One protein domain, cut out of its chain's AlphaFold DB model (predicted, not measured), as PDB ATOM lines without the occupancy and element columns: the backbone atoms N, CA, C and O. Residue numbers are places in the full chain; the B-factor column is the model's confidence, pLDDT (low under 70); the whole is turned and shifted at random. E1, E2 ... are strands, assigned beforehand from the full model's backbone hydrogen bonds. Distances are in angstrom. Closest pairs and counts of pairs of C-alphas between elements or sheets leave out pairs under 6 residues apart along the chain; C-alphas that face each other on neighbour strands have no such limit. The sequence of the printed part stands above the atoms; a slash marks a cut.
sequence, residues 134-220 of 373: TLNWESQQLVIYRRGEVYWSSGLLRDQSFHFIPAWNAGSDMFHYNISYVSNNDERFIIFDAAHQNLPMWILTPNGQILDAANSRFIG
ATOM      1  N   THR A 134     164.721 135.625 108.912       88.19
ATOM      2  CA  THR A 134     164.261 134.727 107.845       88.19
ATOM      3  C   THR A 134     165.469 134.150 107.114       88.19
ATOM      4  O   THR A 134     166.548 134.742 107.126       88.19
ATOM      5  N   LEU A 135     165.311 132.979 106.502       88.31
ATOM      6  CA  LEU A 135     166.367 132.299 105.758       88.31
ATOM      7  C   LEU A 135     165.924 132.123 104.311       88.31
ATOM      8  O   LEU A 135     164.892 131.506 104.056       88.31
ATOM      9  N   ASN A 136     166.736 132.614 103.381       88.50
ATOM     10  CA  ASN A 136     166.474 132.519 101.953       88.50
ATOM     11  C   ASN A 136     167.630 131.812 101.232       88.50
ATOM     12  O   ASN A 136     168.785 131.853 101.666       88.50
ATOM     13  N   TRP A 137     167.314 131.199 100.090       87.62
ATOM     14  CA  TRP A 137     168.285 130.652  99.145       87.62
ATOM     15  C   TRP A 137     168.373 131.564  97.923       87.62
ATOM     16  O   TRP A 137     167.455 131.617  97.104       87.62
ATOM     17  N   GLU A 138     169.474 132.299  97.798       84.69
ATOM     18  CA  GLU A 138     169.628 133.320  96.763       84.69
ATOM     19  C   GLU A 138     171.054 133.303  96.223       84.69
ATOM     20  O   GLU A 138     172.013 133.202  96.979       84.69
ATOM     21  N   SER A 139     171.221 133.414  94.902       84.75
ATOM     22  CA  SER A 139     172.547 133.560  94.274       84.75
ATOM     23  C   SER A 139     173.584 132.497  94.693       84.75
ATOM     24  O   SER A 139     174.760 132.809  94.851       84.75
ATOM     25  N   GLN A 140     173.157 131.236  94.845       88.19
ATOM     26  CA  GLN A 140     173.995 130.092  95.258       88.19
ATOM     27  C   GLN A 140     174.571 130.187  96.684       88.19
ATOM     28  O   GLN A 140     175.635 129.633  96.975       88.19
ATOM     29  N   GLN A 141     173.875 130.888  97.575       91.06
ATOM     30  CA  GLN A 141     174.221 130.999  98.986       91.06
ATOM     31  C   GLN A 141     172.961 131.054  99.855       91.06
ATOM     32  O   GLN A 141     171.877 131.437  99.409       91.06
ATOM     33  N   LEU A 142     173.119 130.670 101.115       90.88
ATOM     34  CA  LEU A 142     172.123 130.879 102.152       90.88
ATOM     35  C   LEU A 142     172.279 132.293 102.691       90.88
ATOM     36  O   LEU A 142     173.389 132.710 103.029       90.88
ATOM     37  N   VAL A 143     171.167 133.010 102.787       91.69
ATOM     38  CA  VAL A 143     171.131 134.379 103.289       91.69
ATOM     39  C   VAL A 143     170.157 134.440 104.450       91.69
ATOM     40  O   VAL A 143     168.963 134.186 104.292       91.69
ATOM     41  N   ILE A 144     170.682 134.764 105.627       91.50
ATOM     42  CA  ILE A 144     169.870 135.099 106.788       91.50
ATOM     43  C   ILE A 144     169.587 136.589 106.703       91.50
ATOM     44  O   ILE A 144     170.510 137.409 106.704       91.50
ATOM     45  N   TYR A 145     168.310 136.927 106.661       87.81
ATOM     46  CA  TYR A 145     167.829 138.292 106.758       87.81
ATOM     47  C   TYR A 145     167.394 138.571 108.186       87.81
ATOM     48  O   TYR A 145     166.786 137.716 108.821       87.81
ATOM     49  N   ARG A 146     167.668 139.775 108.681       87.62
ATOM     50  CA  ARG A 146     167.106 140.305 109.921       87.62
ATOM     51  C   ARG A 146     166.249 141.512 109.578       87.62
ATOM     52  O   ARG A 146     166.762 142.493 109.054       87.62
ATOM     53  N   ARG A 147     164.945 141.442 109.855       82.69
ATOM     54  CA  ARG A 147     163.969 142.499 109.507       82.69
ATOM     55  C   ARG A 147     164.085 143.003 108.054       82.69
ATOM     56  O   ARG A 147     163.911 144.187 107.795       82.69
ATOM     57  N   GLY A 148     164.359 142.093 107.118       84.44
ATOM     58  CA  GLY A 148     164.486 142.394 105.686       84.44
ATOM     59  C   GLY A 148     165.875 142.851 105.232       84.44
ATOM     60  O   GLY A 148     166.125 142.884 104.034       84.44
ATOM     61  N   GLU A 149     166.796 143.120 106.157       87.25
ATOM     62  CA  GLU A 149     168.183 143.468 105.846       87.25
ATOM     63  C   GLU A 149     169.077 142.230 105.900       87.25
ATOM     64  O   GLU A 149     168.873 141.337 106.726       87.25
ATOM     65  N   VAL A 150     170.083 142.160 105.029       88.94
ATOM     66  CA  VAL A 150     171.036 141.042 105.033       88.94
ATOM     67  C   VAL A 150     171.781 141.050 106.369       88.94
ATOM     68  O   VAL A 150     172.397 142.045 106.735       88.94
ATOM     69  N   TYR A 151     171.728 139.941 107.106       89.00
ATOM     70  CA  TYR A 151     172.390 139.792 108.404       89.00
ATOM     71  C   TYR A 151     173.646 138.931 108.297       89.00
ATOM     72  O   TYR A 151     174.709 139.268 108.826       89.00
ATOM     73  N   TRP A 152     173.532 137.815 107.584       91.81
ATOM     74  CA  TRP A 152     174.622 136.877 107.371       91.81
ATOM     75  C   TRP A 152     174.411 136.110 106.068       91.81
ATOM     76  O   TRP A 152     173.283 135.864 105.650       91.81
ATOM     77  N   SER A 153     175.508 135.712 105.439       91.38
ATOM     78  CA  SER A 153     175.537 134.897 104.236       91.38
ATOM     79  C   SER A 153     176.503 133.734 104.419       91.38
ATOM     80  O   SER A 153     177.589 133.888 104.976       91.38
ATOM     81  N   SER A 154     176.154 132.570 103.886       88.94
ATOM     82  CA  SER A 154     177.059 131.418 103.864       88.94
ATOM     83  C   SER A 154     178.277 131.625 102.965       88.94
ATOM     84  O   SER A 154     179.232 130.850 103.013       88.94
ATOM     85  N   GLY A 155     178.229 132.642 102.103       88.62
ATOM     86  CA  GLY A 155     179.082 132.739 100.933       88.62
ATOM     87  C   GLY A 155     178.723 131.675  99.897       88.62
ATOM     88  O   GLY A 155     177.893 130.792 100.136       88.62
ATOM     89  N   LEU A 156     179.352 131.779  98.727       89.38
ATOM     90  CA  LEU A 156     179.065 130.902  97.594       89.38
ATOM     91  C   LEU A 156     179.324 129.437  97.944       89.38
ATOM     92  O   LEU A 156     180.370 129.095  98.504       89.38
ATOM     93  N   LEU A 157     178.391 128.584  97.542       87.25
ATOM     94  CA  LEU A 157     178.559 127.141  97.554       87.25
ATOM     95  C   LEU A 157     179.532 126.718  96.443       87.25
ATOM     96  O   LEU A 157     179.267 126.936  95.259       87.25
ATOM     97  N   ARG A 158     180.662 126.112  96.813       84.88
ATOM     98  CA  ARG A 158     181.654 125.543  95.887       84.88
ATOM     99  C   ARG A 158     182.134 124.204  96.422       84.88
ATOM    100  O   ARG A 158     182.388 124.082  97.613       84.88
ATOM    101  N   ASP A 159     182.238 123.206  95.550       81.06
ATOM    102  CA  ASP A 159     182.718 121.866  95.915       81.06
ATOM    103  C   ASP A 159     181.981 121.279  97.138       81.06
ATOM    104  O   ASP A 159     182.595 120.778  98.073       81.06
ATOM    105  N   GLN A 160     180.642 121.390  97.139       79.38
ATOM    106  CA  GLN A 160     179.741 120.942  98.220       79.38
ATOM    107  C   GLN A 160     179.951 121.646  99.575       79.38
ATOM    108  O   GLN A 160     179.408 121.219 100.591       79.38
ATOM    109  N   SER A 161     180.700 122.748  99.604       80.19
ATOM    110  CA  SER A 161     181.001 123.501 100.817       80.19
ATOM    111  C   SER A 161     180.696 124.983 100.635       80.19
ATOM    112  O   SER A 161     180.979 125.591  99.602       80.19
ATOM    113  N   PHE A 162     180.089 125.587 101.648       85.81
ATOM    114  CA  PHE A 162     179.904 127.029 101.668       85.81
ATOM    115  C   PHE A 162     181.178 127.721 102.132       85.81
ATOM    116  O   PHE A 162     181.773 127.326 103.136       85.81
ATOM    117  N   HIS A 163     181.553 128.798 101.444       84.25
ATOM    118  CA  HIS A 163     182.782 129.543 101.721       84.25
ATOM    119  C   HIS A 163     182.969 129.900 103.210       84.25
ATOM    120  O   HIS A 163     184.068 129.759 103.739       84.25
ATOM    121  N   PHE A 164     181.907 130.337 103.895       81.81
ATOM    122  CA  PHE A 164     181.938 130.743 105.307       81.81
ATOM    123  C   PHE A 164     181.384 129.691 106.273       81.81
ATOM    124  O   PHE A 164     181.199 129.970 107.457       81.81
ATOM    125  N   ILE A 165     181.168 128.463 105.798       77.00
ATOM    126  CA  ILE A 165     180.839 127.309 106.639       77.00
ATOM    127  C   ILE A 165     181.919 126.228 106.429       77.00
ATOM    128  O   ILE A 165     181.637 125.147 105.911       77.00
ATOM    129  N   PRO A 166     183.182 126.470 106.845       55.81
ATOM    130  CA  PRO A 166     184.286 125.518 106.655       55.81
ATOM    131  C   PRO A 166     184.159 124.259 107.532       55.81
ATOM    132  O   PRO A 166     184.948 123.326 107.409       55.81
ATOM    133  N   ALA A 167     183.148 124.238 108.406       53.94
ATOM    134  CA  ALA A 167     182.717 123.179 109.312       53.94
ATOM    135  C   ALA A 167     182.621 121.766 108.717       53.94
ATOM    136  O   ALA A 167     182.582 120.813 109.490       53.94
ATOM    137  N   TRP A 168     182.582 121.639 107.392       55.78
ATOM    138  CA  TRP A 168     182.553 120.360 106.686       55.78
ATOM    139  C   TRP A 168     183.876 119.910 106.083       55.78
ATOM    140  O   TRP A 168     183.908 118.836 105.510       55.78
ATOM    141  N   ASN A 169     184.966 120.672 106.192       46.53
ATOM    142  CA  ASN A 169     186.244 120.324 105.551       46.53
ATOM    143  C   ASN A 169     187.357 119.909 106.532       46.53
ATOM    144  O   ASN A 169     188.501 119.725 106.117       46.53
ATOM    145  N   ALA A 170     187.055 119.724 107.820       48.53
ATOM    146  CA  ALA A 170     187.980 119.074 108.746       48.53
ATOM    147  C   ALA A 170     187.763 117.558 108.657       48.53
ATOM    148  O   ALA A 170     186.771 117.027 109.146       48.53
ATOM    149  N   GLY A 171     188.661 116.879 107.940       49.41
ATOM    150  CA  GLY A 171     188.559 115.450 107.671       49.41
ATOM    151  C   GLY A 171     188.372 114.618 108.942       49.41
ATOM    152  O   GLY A 171     189.145 114.769 109.883       49.41
ATOM    153  N   SER A 172     187.387 113.713 108.867       52.09
ATOM    154  CA  SER A 172     186.964 112.672 109.824       52.09
ATOM    155  C   SER A 172     185.636 112.878 110.567       52.09
ATOM    156  O   SER A 172     185.336 112.063 111.437       52.09
ATOM    157  N   ASP A 173     184.817 113.883 110.247       53.53
ATOM    158  CA  ASP A 173     183.511 114.027 110.907       53.53
ATOM    159  C   ASP A 173     182.465 113.079 110.293       53.53
ATOM    160  O   ASP A 173     182.163 113.136 109.106       53.53
ATOM    161  N   MET A 174     181.837 112.241 111.122       51.56
ATOM    162  CA  MET A 174     180.670 111.391 110.799       51.56
ATOM    163  C   MET A 174     179.421 112.180 110.320       51.56
ATOM    164  O   MET A 174     178.322 111.643 110.251       51.56
ATOM    165  N   PHE A 175     179.553 113.470 110.011       56.97
ATOM    166  CA  PHE A 175     178.447 114.416 109.845       56.97
ATOM    167  C   PHE A 175     178.594 115.292 108.592       56.97
ATOM    168  O   PHE A 175     178.056 116.396 108.523       56.97
ATOM    169  N   HIS A 176     179.334 114.805 107.590       67.19
ATOM    170  CA  HIS A 176     179.359 115.418 106.265       67.19
ATOM    171  C   HIS A 176     177.958 115.388 105.646       67.19
ATOM    172  O   HIS A 176     177.345 114.320 105.538       67.19
ATOM    173  N   TYR A 177     177.479 116.550 105.201       76.88
ATOM    174  CA  TYR A 177     176.343 116.607 104.291       76.88
ATOM    175  C   TYR A 177     176.849 116.712 102.863       76.88
ATOM    176  O   TYR A 177     177.779 117.462 102.567       76.88
ATOM    177  N   ASN A 178     176.203 115.980 101.972       79.56
ATOM    178  CA  ASN A 178     176.369 116.171 100.547       79.56
ATOM    179  C   ASN A 178     175.385 117.264 100.116       79.56
ATOM    180  O   ASN A 178     174.180 117.016 100.062       79.56
ATOM    181  N   ILE A 179     175.873 118.487  99.879       83.50
ATOM    182  CA  ILE A 179     175.028 119.558  99.337       83.50
ATOM    183  C   ILE A 179     175.062 119.539  97.819       83.50
ATOM    184  O   ILE A 179     176.119 119.642  97.192       83.50
ATOM    185  N   SER A 180     173.868 119.594  97.243       84.62
ATOM    186  CA  SER A 180     173.645 119.981  95.857       84.62
ATOM    187  C   SER A 180     172.580 121.081  95.767       84.62
ATOM    188  O   SER A 180     171.935 121.437  96.753       84.62
ATOM    189  N   TYR A 181     172.409 121.689  94.596       87.50
ATOM    190  CA  TYR A 181     171.375 122.701  94.394       87.50
ATOM    191  C   TYR A 181     170.846 122.673  92.966       87.50
ATOM    192  O   TYR A 181     171.559 122.300  92.032       87.50
ATOM    193  N   VAL A 182     169.609 123.135  92.807       84.00
ATOM    194  CA  VAL A 182     168.987 123.388  91.509       84.00
ATOM    195  C   VAL A 182     168.721 124.883  91.398       84.00
ATOM    196  O   VAL A 182     168.196 125.514  92.317       84.00
ATOM    197  N   SER A 183     169.143 125.475  90.283       83.19
ATOM    198  CA  SER A 183     168.916 126.889  89.990       83.19
ATOM    199  C   SER A 183     168.706 127.058  88.491       83.19
ATOM    200  O   SER A 183     169.664 127.174  87.724       83.19
ATOM    201  N   ASN A 184     167.444 126.999  88.067       82.06
ATOM    202  CA  ASN A 184     167.020 127.213  86.685       82.06
ATOM    203  C   ASN A 184     165.924 128.308  86.633       82.06
ATOM    204  O   ASN A 184     165.794 129.105  87.569       82.06
ATOM    205  N   ASN A 185     165.198 128.426  85.514       80.38
ATOM    206  CA  ASN A 185     164.156 129.450  85.347       80.38
ATOM    207  C   ASN A 185     162.843 129.116  86.072       80.38
ATOM    208  O   ASN A 185     162.093 130.039  86.381       80.38
ATOM    209  N   ASP A 186     162.584 127.836  86.342       76.44
ATOM    210  CA  ASP A 186     161.323 127.336  86.892       76.44
ATOM    211  C   ASP A 186     161.411 127.109  88.409       76.44
ATOM    212  O   ASP A 186     160.436 127.302  89.131       76.44
ATOM    213  N   GLU A 187     162.592 126.740  88.915       77.50
ATOM    214  CA  GLU A 187     162.792 126.362  90.311       77.50
ATOM    215  C   GLU A 187     164.188 126.724  90.836       77.50
ATOM    216  O   GLU A 187     165.201 126.712  90.123       77.50
ATOM    217  N   ARG A 188     164.229 127.068  92.129       76.75
ATOM    218  CA  ARG A 188     165.449 127.417  92.862       76.75
ATOM    219  C   ARG A 188     165.364 126.884  94.279       76.75
ATOM    220  O   ARG A 188     164.639 127.432  95.102       76.75
ATOM    221  N   PHE A 189     166.127 125.843  94.569       82.75
ATOM    222  CA  PHE A 189     166.176 125.253  95.900       82.75
ATOM    223  C   PHE A 189     167.519 124.572  96.150       82.75
ATOM    224  O   PHE A 189     168.287 124.279  95.226       82.75
ATOM    225  N   ILE A 190     167.804 124.352  97.428       85.19
ATOM    226  CA  ILE A 190     168.982 123.646  97.914       85.19
ATOM    227  C   ILE A 190     168.574 122.274  98.442       85.19
ATOM    228  O   ILE A 190     167.504 122.123  99.029       85.19
ATOM    229  N   ILE A 191     169.441 121.291  98.234       83.50
ATOM    230  CA  ILE A 191     169.271 119.923  98.706       83.50
ATOM    231  C   ILE A 191     170.499 119.578  99.539       83.50
ATOM    232  O   ILE A 191     171.632 119.840  99.127       83.50
ATOM    233  N   PHE A 192     170.289 119.006 100.714       82.56
ATOM    234  CA  PHE A 192     171.375 118.573 101.575       82.56
ATOM    235  C   PHE A 192     171.026 117.232 102.206       82.56
ATOM    236  O   PHE A 192     170.014 117.097 102.890       82.56
ATOM    237  N   ASP A 193     171.891 116.251 101.977       75.69
ATOM    238  CA  ASP A 193     171.705 114.883 102.449       75.69
ATOM    239  C   ASP A 193     172.757 114.554 103.502       75.69
ATOM    240  O   ASP A 193     173.943 114.818 103.302       75.69
ATOM    241  N   ALA A 194     172.349 113.967 104.627       72.38
ATOM    242  CA  ALA A 194     173.290 113.481 105.632       72.38
ATOM    243  C   ALA A 194     173.946 112.170 105.156       72.38
ATOM    244  O   ALA A 194     173.255 111.256 104.709       72.38
ATOM    245  N   ALA A 195     175.271 112.024 105.291       64.06
ATOM    246  CA  ALA A 195     175.981 110.797 104.898       64.06
ATOM    247  C   ALA A 195     175.650 109.551 105.765       64.06
ATOM    248  O   ALA A 195     176.064 108.436 105.430       64.06
ATOM    249  N   HIS A 196     174.925 109.712 106.882       65.38
ATOM    250  CA  HIS A 196     174.542 108.666 107.850       65.38
ATOM    251  C   HIS A 196     173.043 108.763 108.230       65.38
ATOM    252  O   HIS A 196     172.356 109.677 107.792       65.38
ATOM    253  N   GLN A 197     172.522 107.839 109.054       57.00
ATOM    254  CA  GLN A 197     171.085 107.663 109.381       57.00
ATOM    255  C   GLN A 197     170.412 108.788 110.218       57.00
ATOM    256  O   GLN A 197     169.392 108.539 110.858       57.00
ATOM    257  N   ASN A 198     170.944 110.012 110.242       61.19
ATOM    258  CA  ASN A 198     170.338 111.130 110.974       61.19
ATOM    259  C   ASN A 198     169.386 111.930 110.076       61.19
ATOM    260  O   ASN A 198     169.680 112.143 108.902       61.19
ATOM    261  N   LEU A 199     168.278 112.424 110.639       67.12
ATOM    262  CA  LEU A 199     167.361 113.320 109.932       67.12
ATOM    263  C   LEU A 199     167.978 114.729 109.842       67.12
ATOM    264  O   LEU A 199     168.134 115.375 110.882       67.12
ATOM    265  N   PRO A 200     168.349 115.213 108.639       71.38
ATOM    266  CA  PRO A 200     168.842 116.573 108.462       71.38
ATOM    267  C   PRO A 200     167.737 117.563 108.842       71.38
ATOM    268  O   PRO A 200     166.706 117.633 108.180       71.38
ATOM    269  N   MET A 201     167.941 118.340 109.904       76.50
ATOM    270  CA  MET A 201     166.985 119.364 110.315       76.50
ATOM    271  C   MET A 201     167.734 120.648 110.644       76.50
ATOM    272  O   MET A 201     168.428 120.750 111.657       76.50
ATOM    273  N   TRP A 202     167.603 121.619 109.746       82.94
ATOM    274  CA  TRP A 202     168.113 122.968 109.934       82.94
ATOM    275  C   TRP A 202     166.987 123.859 110.423       82.94
ATOM    276  O   TRP A 202     166.009 124.092 109.718       82.94
ATOM    277  N   ILE A 203     167.138 124.359 111.642       81.44
ATOM    278  CA  ILE A 203     166.167 125.240 112.276       81.44
ATOM    279  C   ILE A 203     166.790 126.621 112.342       81.44
ATOM    280  O   ILE A 203     167.816 126.819 112.996       81.44
ATOM    281  N   LEU A 204     166.172 127.598 111.686       85.88
ATOM    282  CA  LEU A 204     166.538 128.984 111.921       85.88
ATOM    283  C   LEU A 204     166.138 129.358 113.349       85.88
ATOM    284  O   LEU A 204     164.964 129.378 113.709       85.88
ATOM    285  N   THR A 205     167.137 129.634 114.172       82.81
ATOM    286  CA  THR A 205     166.935 129.972 115.577       82.81
ATOM    287  C   THR A 205     166.527 131.437 115.735       82.81
ATOM    288  O   THR A 205     166.910 132.286 114.921       82.81
ATOM    289  N   PRO A 206     165.858 131.791 116.847       76.19
ATOM    290  CA  PRO A 206     165.544 133.184 117.176       76.19
ATOM    291  C   PRO A 206     166.770 134.102 117.325       76.19
ATOM    292  O   PRO A 206     166.616 135.321 117.337       76.19
ATOM    293  N   ASN A 207     167.978 133.534 117.423       78.12
ATOM    294  CA  ASN A 207     169.239 134.266 117.556       78.12
ATOM    295  C   ASN A 207     169.920 134.563 116.206       78.12
ATOM    296  O   ASN A 207     170.997 135.155 116.192       78.12
ATOM    297  N   GLY A 208     169.321 134.165 115.078       86.06
ATOM    298  CA  GLY A 208     169.897 134.405 113.749       86.06
ATOM    299  C   GLY A 208     171.024 133.439 113.397       86.06
ATOM    300  O   GLY A 208     171.941 133.784 112.655       86.06
ATOM    301  N   GLN A 209     170.956 132.233 113.955       87.31
ATOM    302  CA  GLN A 209     171.838 131.111 113.653       87.31
ATOM    303  C   GLN A 209     171.006 129.961 113.101       87.31
ATOM    304  O   GLN A 209     169.848 129.793 113.484       87.31
ATOM    305  N   ILE A 210     171.604 129.138 112.257       87.88
ATOM    306  CA  ILE A 210     171.005 127.884 111.818       87.88
ATOM    307  C   ILE A 210     171.450 126.812 112.811       87.88
ATOM    308  O   ILE A 210     172.639 126.518 112.921       87.88
ATOM    309  N   LEU A 211     170.506 126.259 113.565       84.44
ATOM    310  CA  LEU A 211     170.738 125.075 114.376       84.44
ATOM    311  C   LEU A 211     170.625 123.854 113.474       84.44
ATOM    312  O   LEU A 211     169.553 123.536 112.965       84.44
ATOM    313  N   ASP A 212     171.737 123.157 113.326       81.50
ATOM    314  CA  ASP A 212     171.754 121.781 112.878       81.50
ATOM    315  C   ASP A 212     171.333 120.893 114.055       81.50
ATOM    316  O   ASP A 212     172.138 120.568 114.937       81.50
ATOM    317  N   ALA A 213     170.041 120.554 114.100       73.44
ATOM    318  CA  ALA A 213     169.451 119.791 115.196       73.44
ATOM    319  C   ALA A 213     169.976 118.346 115.254       73.44
ATOM    320  O   ALA A 213     169.966 117.742 116.325       73.44
ATOM    321  N   ALA A 214     170.499 117.810 114.143       70.12
ATOM    322  CA  ALA A 214     171.098 116.478 114.107       70.12
ATOM    323  C   ALA A 214     172.458 116.444 114.816       70.12
ATOM    324  O   ALA A 214     172.772 115.481 115.515       70.12
ATOM    325  N   ASN A 215     173.252 117.507 114.662       70.06
ATOM    326  CA  ASN A 215     174.619 117.575 115.187       70.06
ATOM    327  C   ASN A 215     174.751 118.463 116.429       70.06
ATOM    328  O   ASN A 215     175.851 118.622 116.958       70.06
ATOM    329  N   SER A 216     173.643 119.065 116.882       76.31
ATOM    330  CA  SER A 216     173.630 120.088 117.937       76.31
ATOM    331  C   SER A 216     174.645 121.208 117.669       76.31
ATOM    332  O   SER A 216     175.291 121.724 118.583       76.31
ATOM    333  N   ARG A 217     174.818 121.564 116.388       78.94
ATOM    334  CA  ARG A 217     175.813 122.535 115.926       78.94
ATOM    335  C   ARG A 217     175.117 123.796 115.440       78.94
ATOM    336  O   ARG A 217     174.159 123.732 114.681       78.94
ATOM    337  N   PHE A 218     175.639 124.949 115.835       81.12
ATOM    338  CA  PHE A 218     175.161 126.235 115.340       81.12
ATOM    339  C   PHE A 218     176.028 126.689 114.165       81.12
ATOM    340  O   PHE A 218     177.260 126.682 114.240       81.12
ATOM    341  N   ILE A 219     175.369 127.058 113.072       82.56
ATOM    342  CA  ILE A 219     175.953 127.571 111.837       82.56
ATOM    343  C   ILE A 219     175.542 129.035 111.696       82.56
ATOM    344  O   ILE A 219     174.398 129.407 111.957       82.56
ATOM    345  N   GLY A 220     176.487 129.866 111.271       79.19
ATOM    346  CA  GLY A 220     176.322 131.310 111.238       79.19
ATOM    347  C   GLY A 220     177.200 131.986 112.288       79.19
ATOM    348  O   GLY A 220     178.153 131.386 112.796       79.19
TER     349      GLY A 220
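This is residues 134 to 220 of the 373 residues of an uncharacterized protein of Nyssa sinensis (UniProt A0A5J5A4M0). Three small antiparallel sheets stand round a middle that holds no named element, roughly as the sides of an open triangle: the meander E1 E2 E3, the long hairpin E4 and E5, and the short meander E6 E7 E8. A long link, residues 154 to 176, winds across one side of this loosely joined frame on its way from E3 to E4. The printed part has 87 residues with no named helix and eight named strands, E1 to E8 in chain order; the two sheets of three have the orders E1 - E2 - E3 and E6 - E7 - E8, and the third is E4 - E5. The class is all strand, though the strands hold 39 of the 87 printed residues, under half. The whole is compact, with a radius of gyration of the C-alphas of 13.0 A and spans of 36 by 32 by 21 A.

E1, residues 134 to 138, and E2, residues 141 to 146, form a hairpin, antiparallel at 149 degrees, with N 136 and O 143 within hydrogen-bond range at 2.9 A. E3, residues 149 to 153, forms a hairpin with E2 at 142 degrees, and N 144 and O 152 are 2.8 A apart. These three strands are a meander, each strand the antiparallel neighbour of the one before; E1 and E3 are its edge strands. The sheet is only just strongly twisted, its C-alphas lying up to 4.4 A off the best plane through them. E4, residues 177 to 183, and E5, residues 188 to 194, form a hairpin at 167 degrees, with N 180 and O 191 at 2.9 A and N 182 and O 189 at 3.0 A. The closest C-alphas of E1 and E5 are those of Trp 137 and Phe 189, 6.6 A apart, while E1 and E4 are apart. E6, residues 202 to 204, and E7, residues 210 to 212, form a hairpin at 151 degrees, with N 203 and O 211 at 2.9 A. E8, residues 217 to 219, forms a hairpin with E7 at 150 degrees, with N 210 and O 219 at 2.8 A; E6 E7 E8 is the second meander, with E7 as its inner strand. The closest C-alphas of E1 and E6 are those of Leu 135 and Leu 204, 7.0 A apart. E5 and E6 are apart, as are E2 and E7.

E1 begins at C-alpha 134, (164.261, 134.727, 107.845), and is 12.4 A long from first to last C-alpha. E2 is 16.0 A long and E3 11.4 A. E4 begins at C-alpha 177, (176.343, 116.607, 104.291), and is 19.1 A long. E5 is 20.5 A long. E6, E7 and E8, three residues each, are 6.5 A, 6.2 A and 6.5 A long, and E8 ends at C-alpha 219, (175.953, 127.571, 111.837).

The two C-alphas farthest apart are those of Arg 147 and Ser 172, 37.7 A. The printed part has no cut, and its first and last C-alphas, of Thr 134 and Gly 220, are 13.0 A apart. The link from E3 to E4 is long, with 23 residues, and in it residues 157 to 158 pair antiparallel with residues 161 to 162. The link from E5 to E6 is short, with 7 residues, and the other links are tight. The mean pLDDT of the printed part is 78.3; residues 166 to 176 and 195 to 199 of this predicted model are under 70.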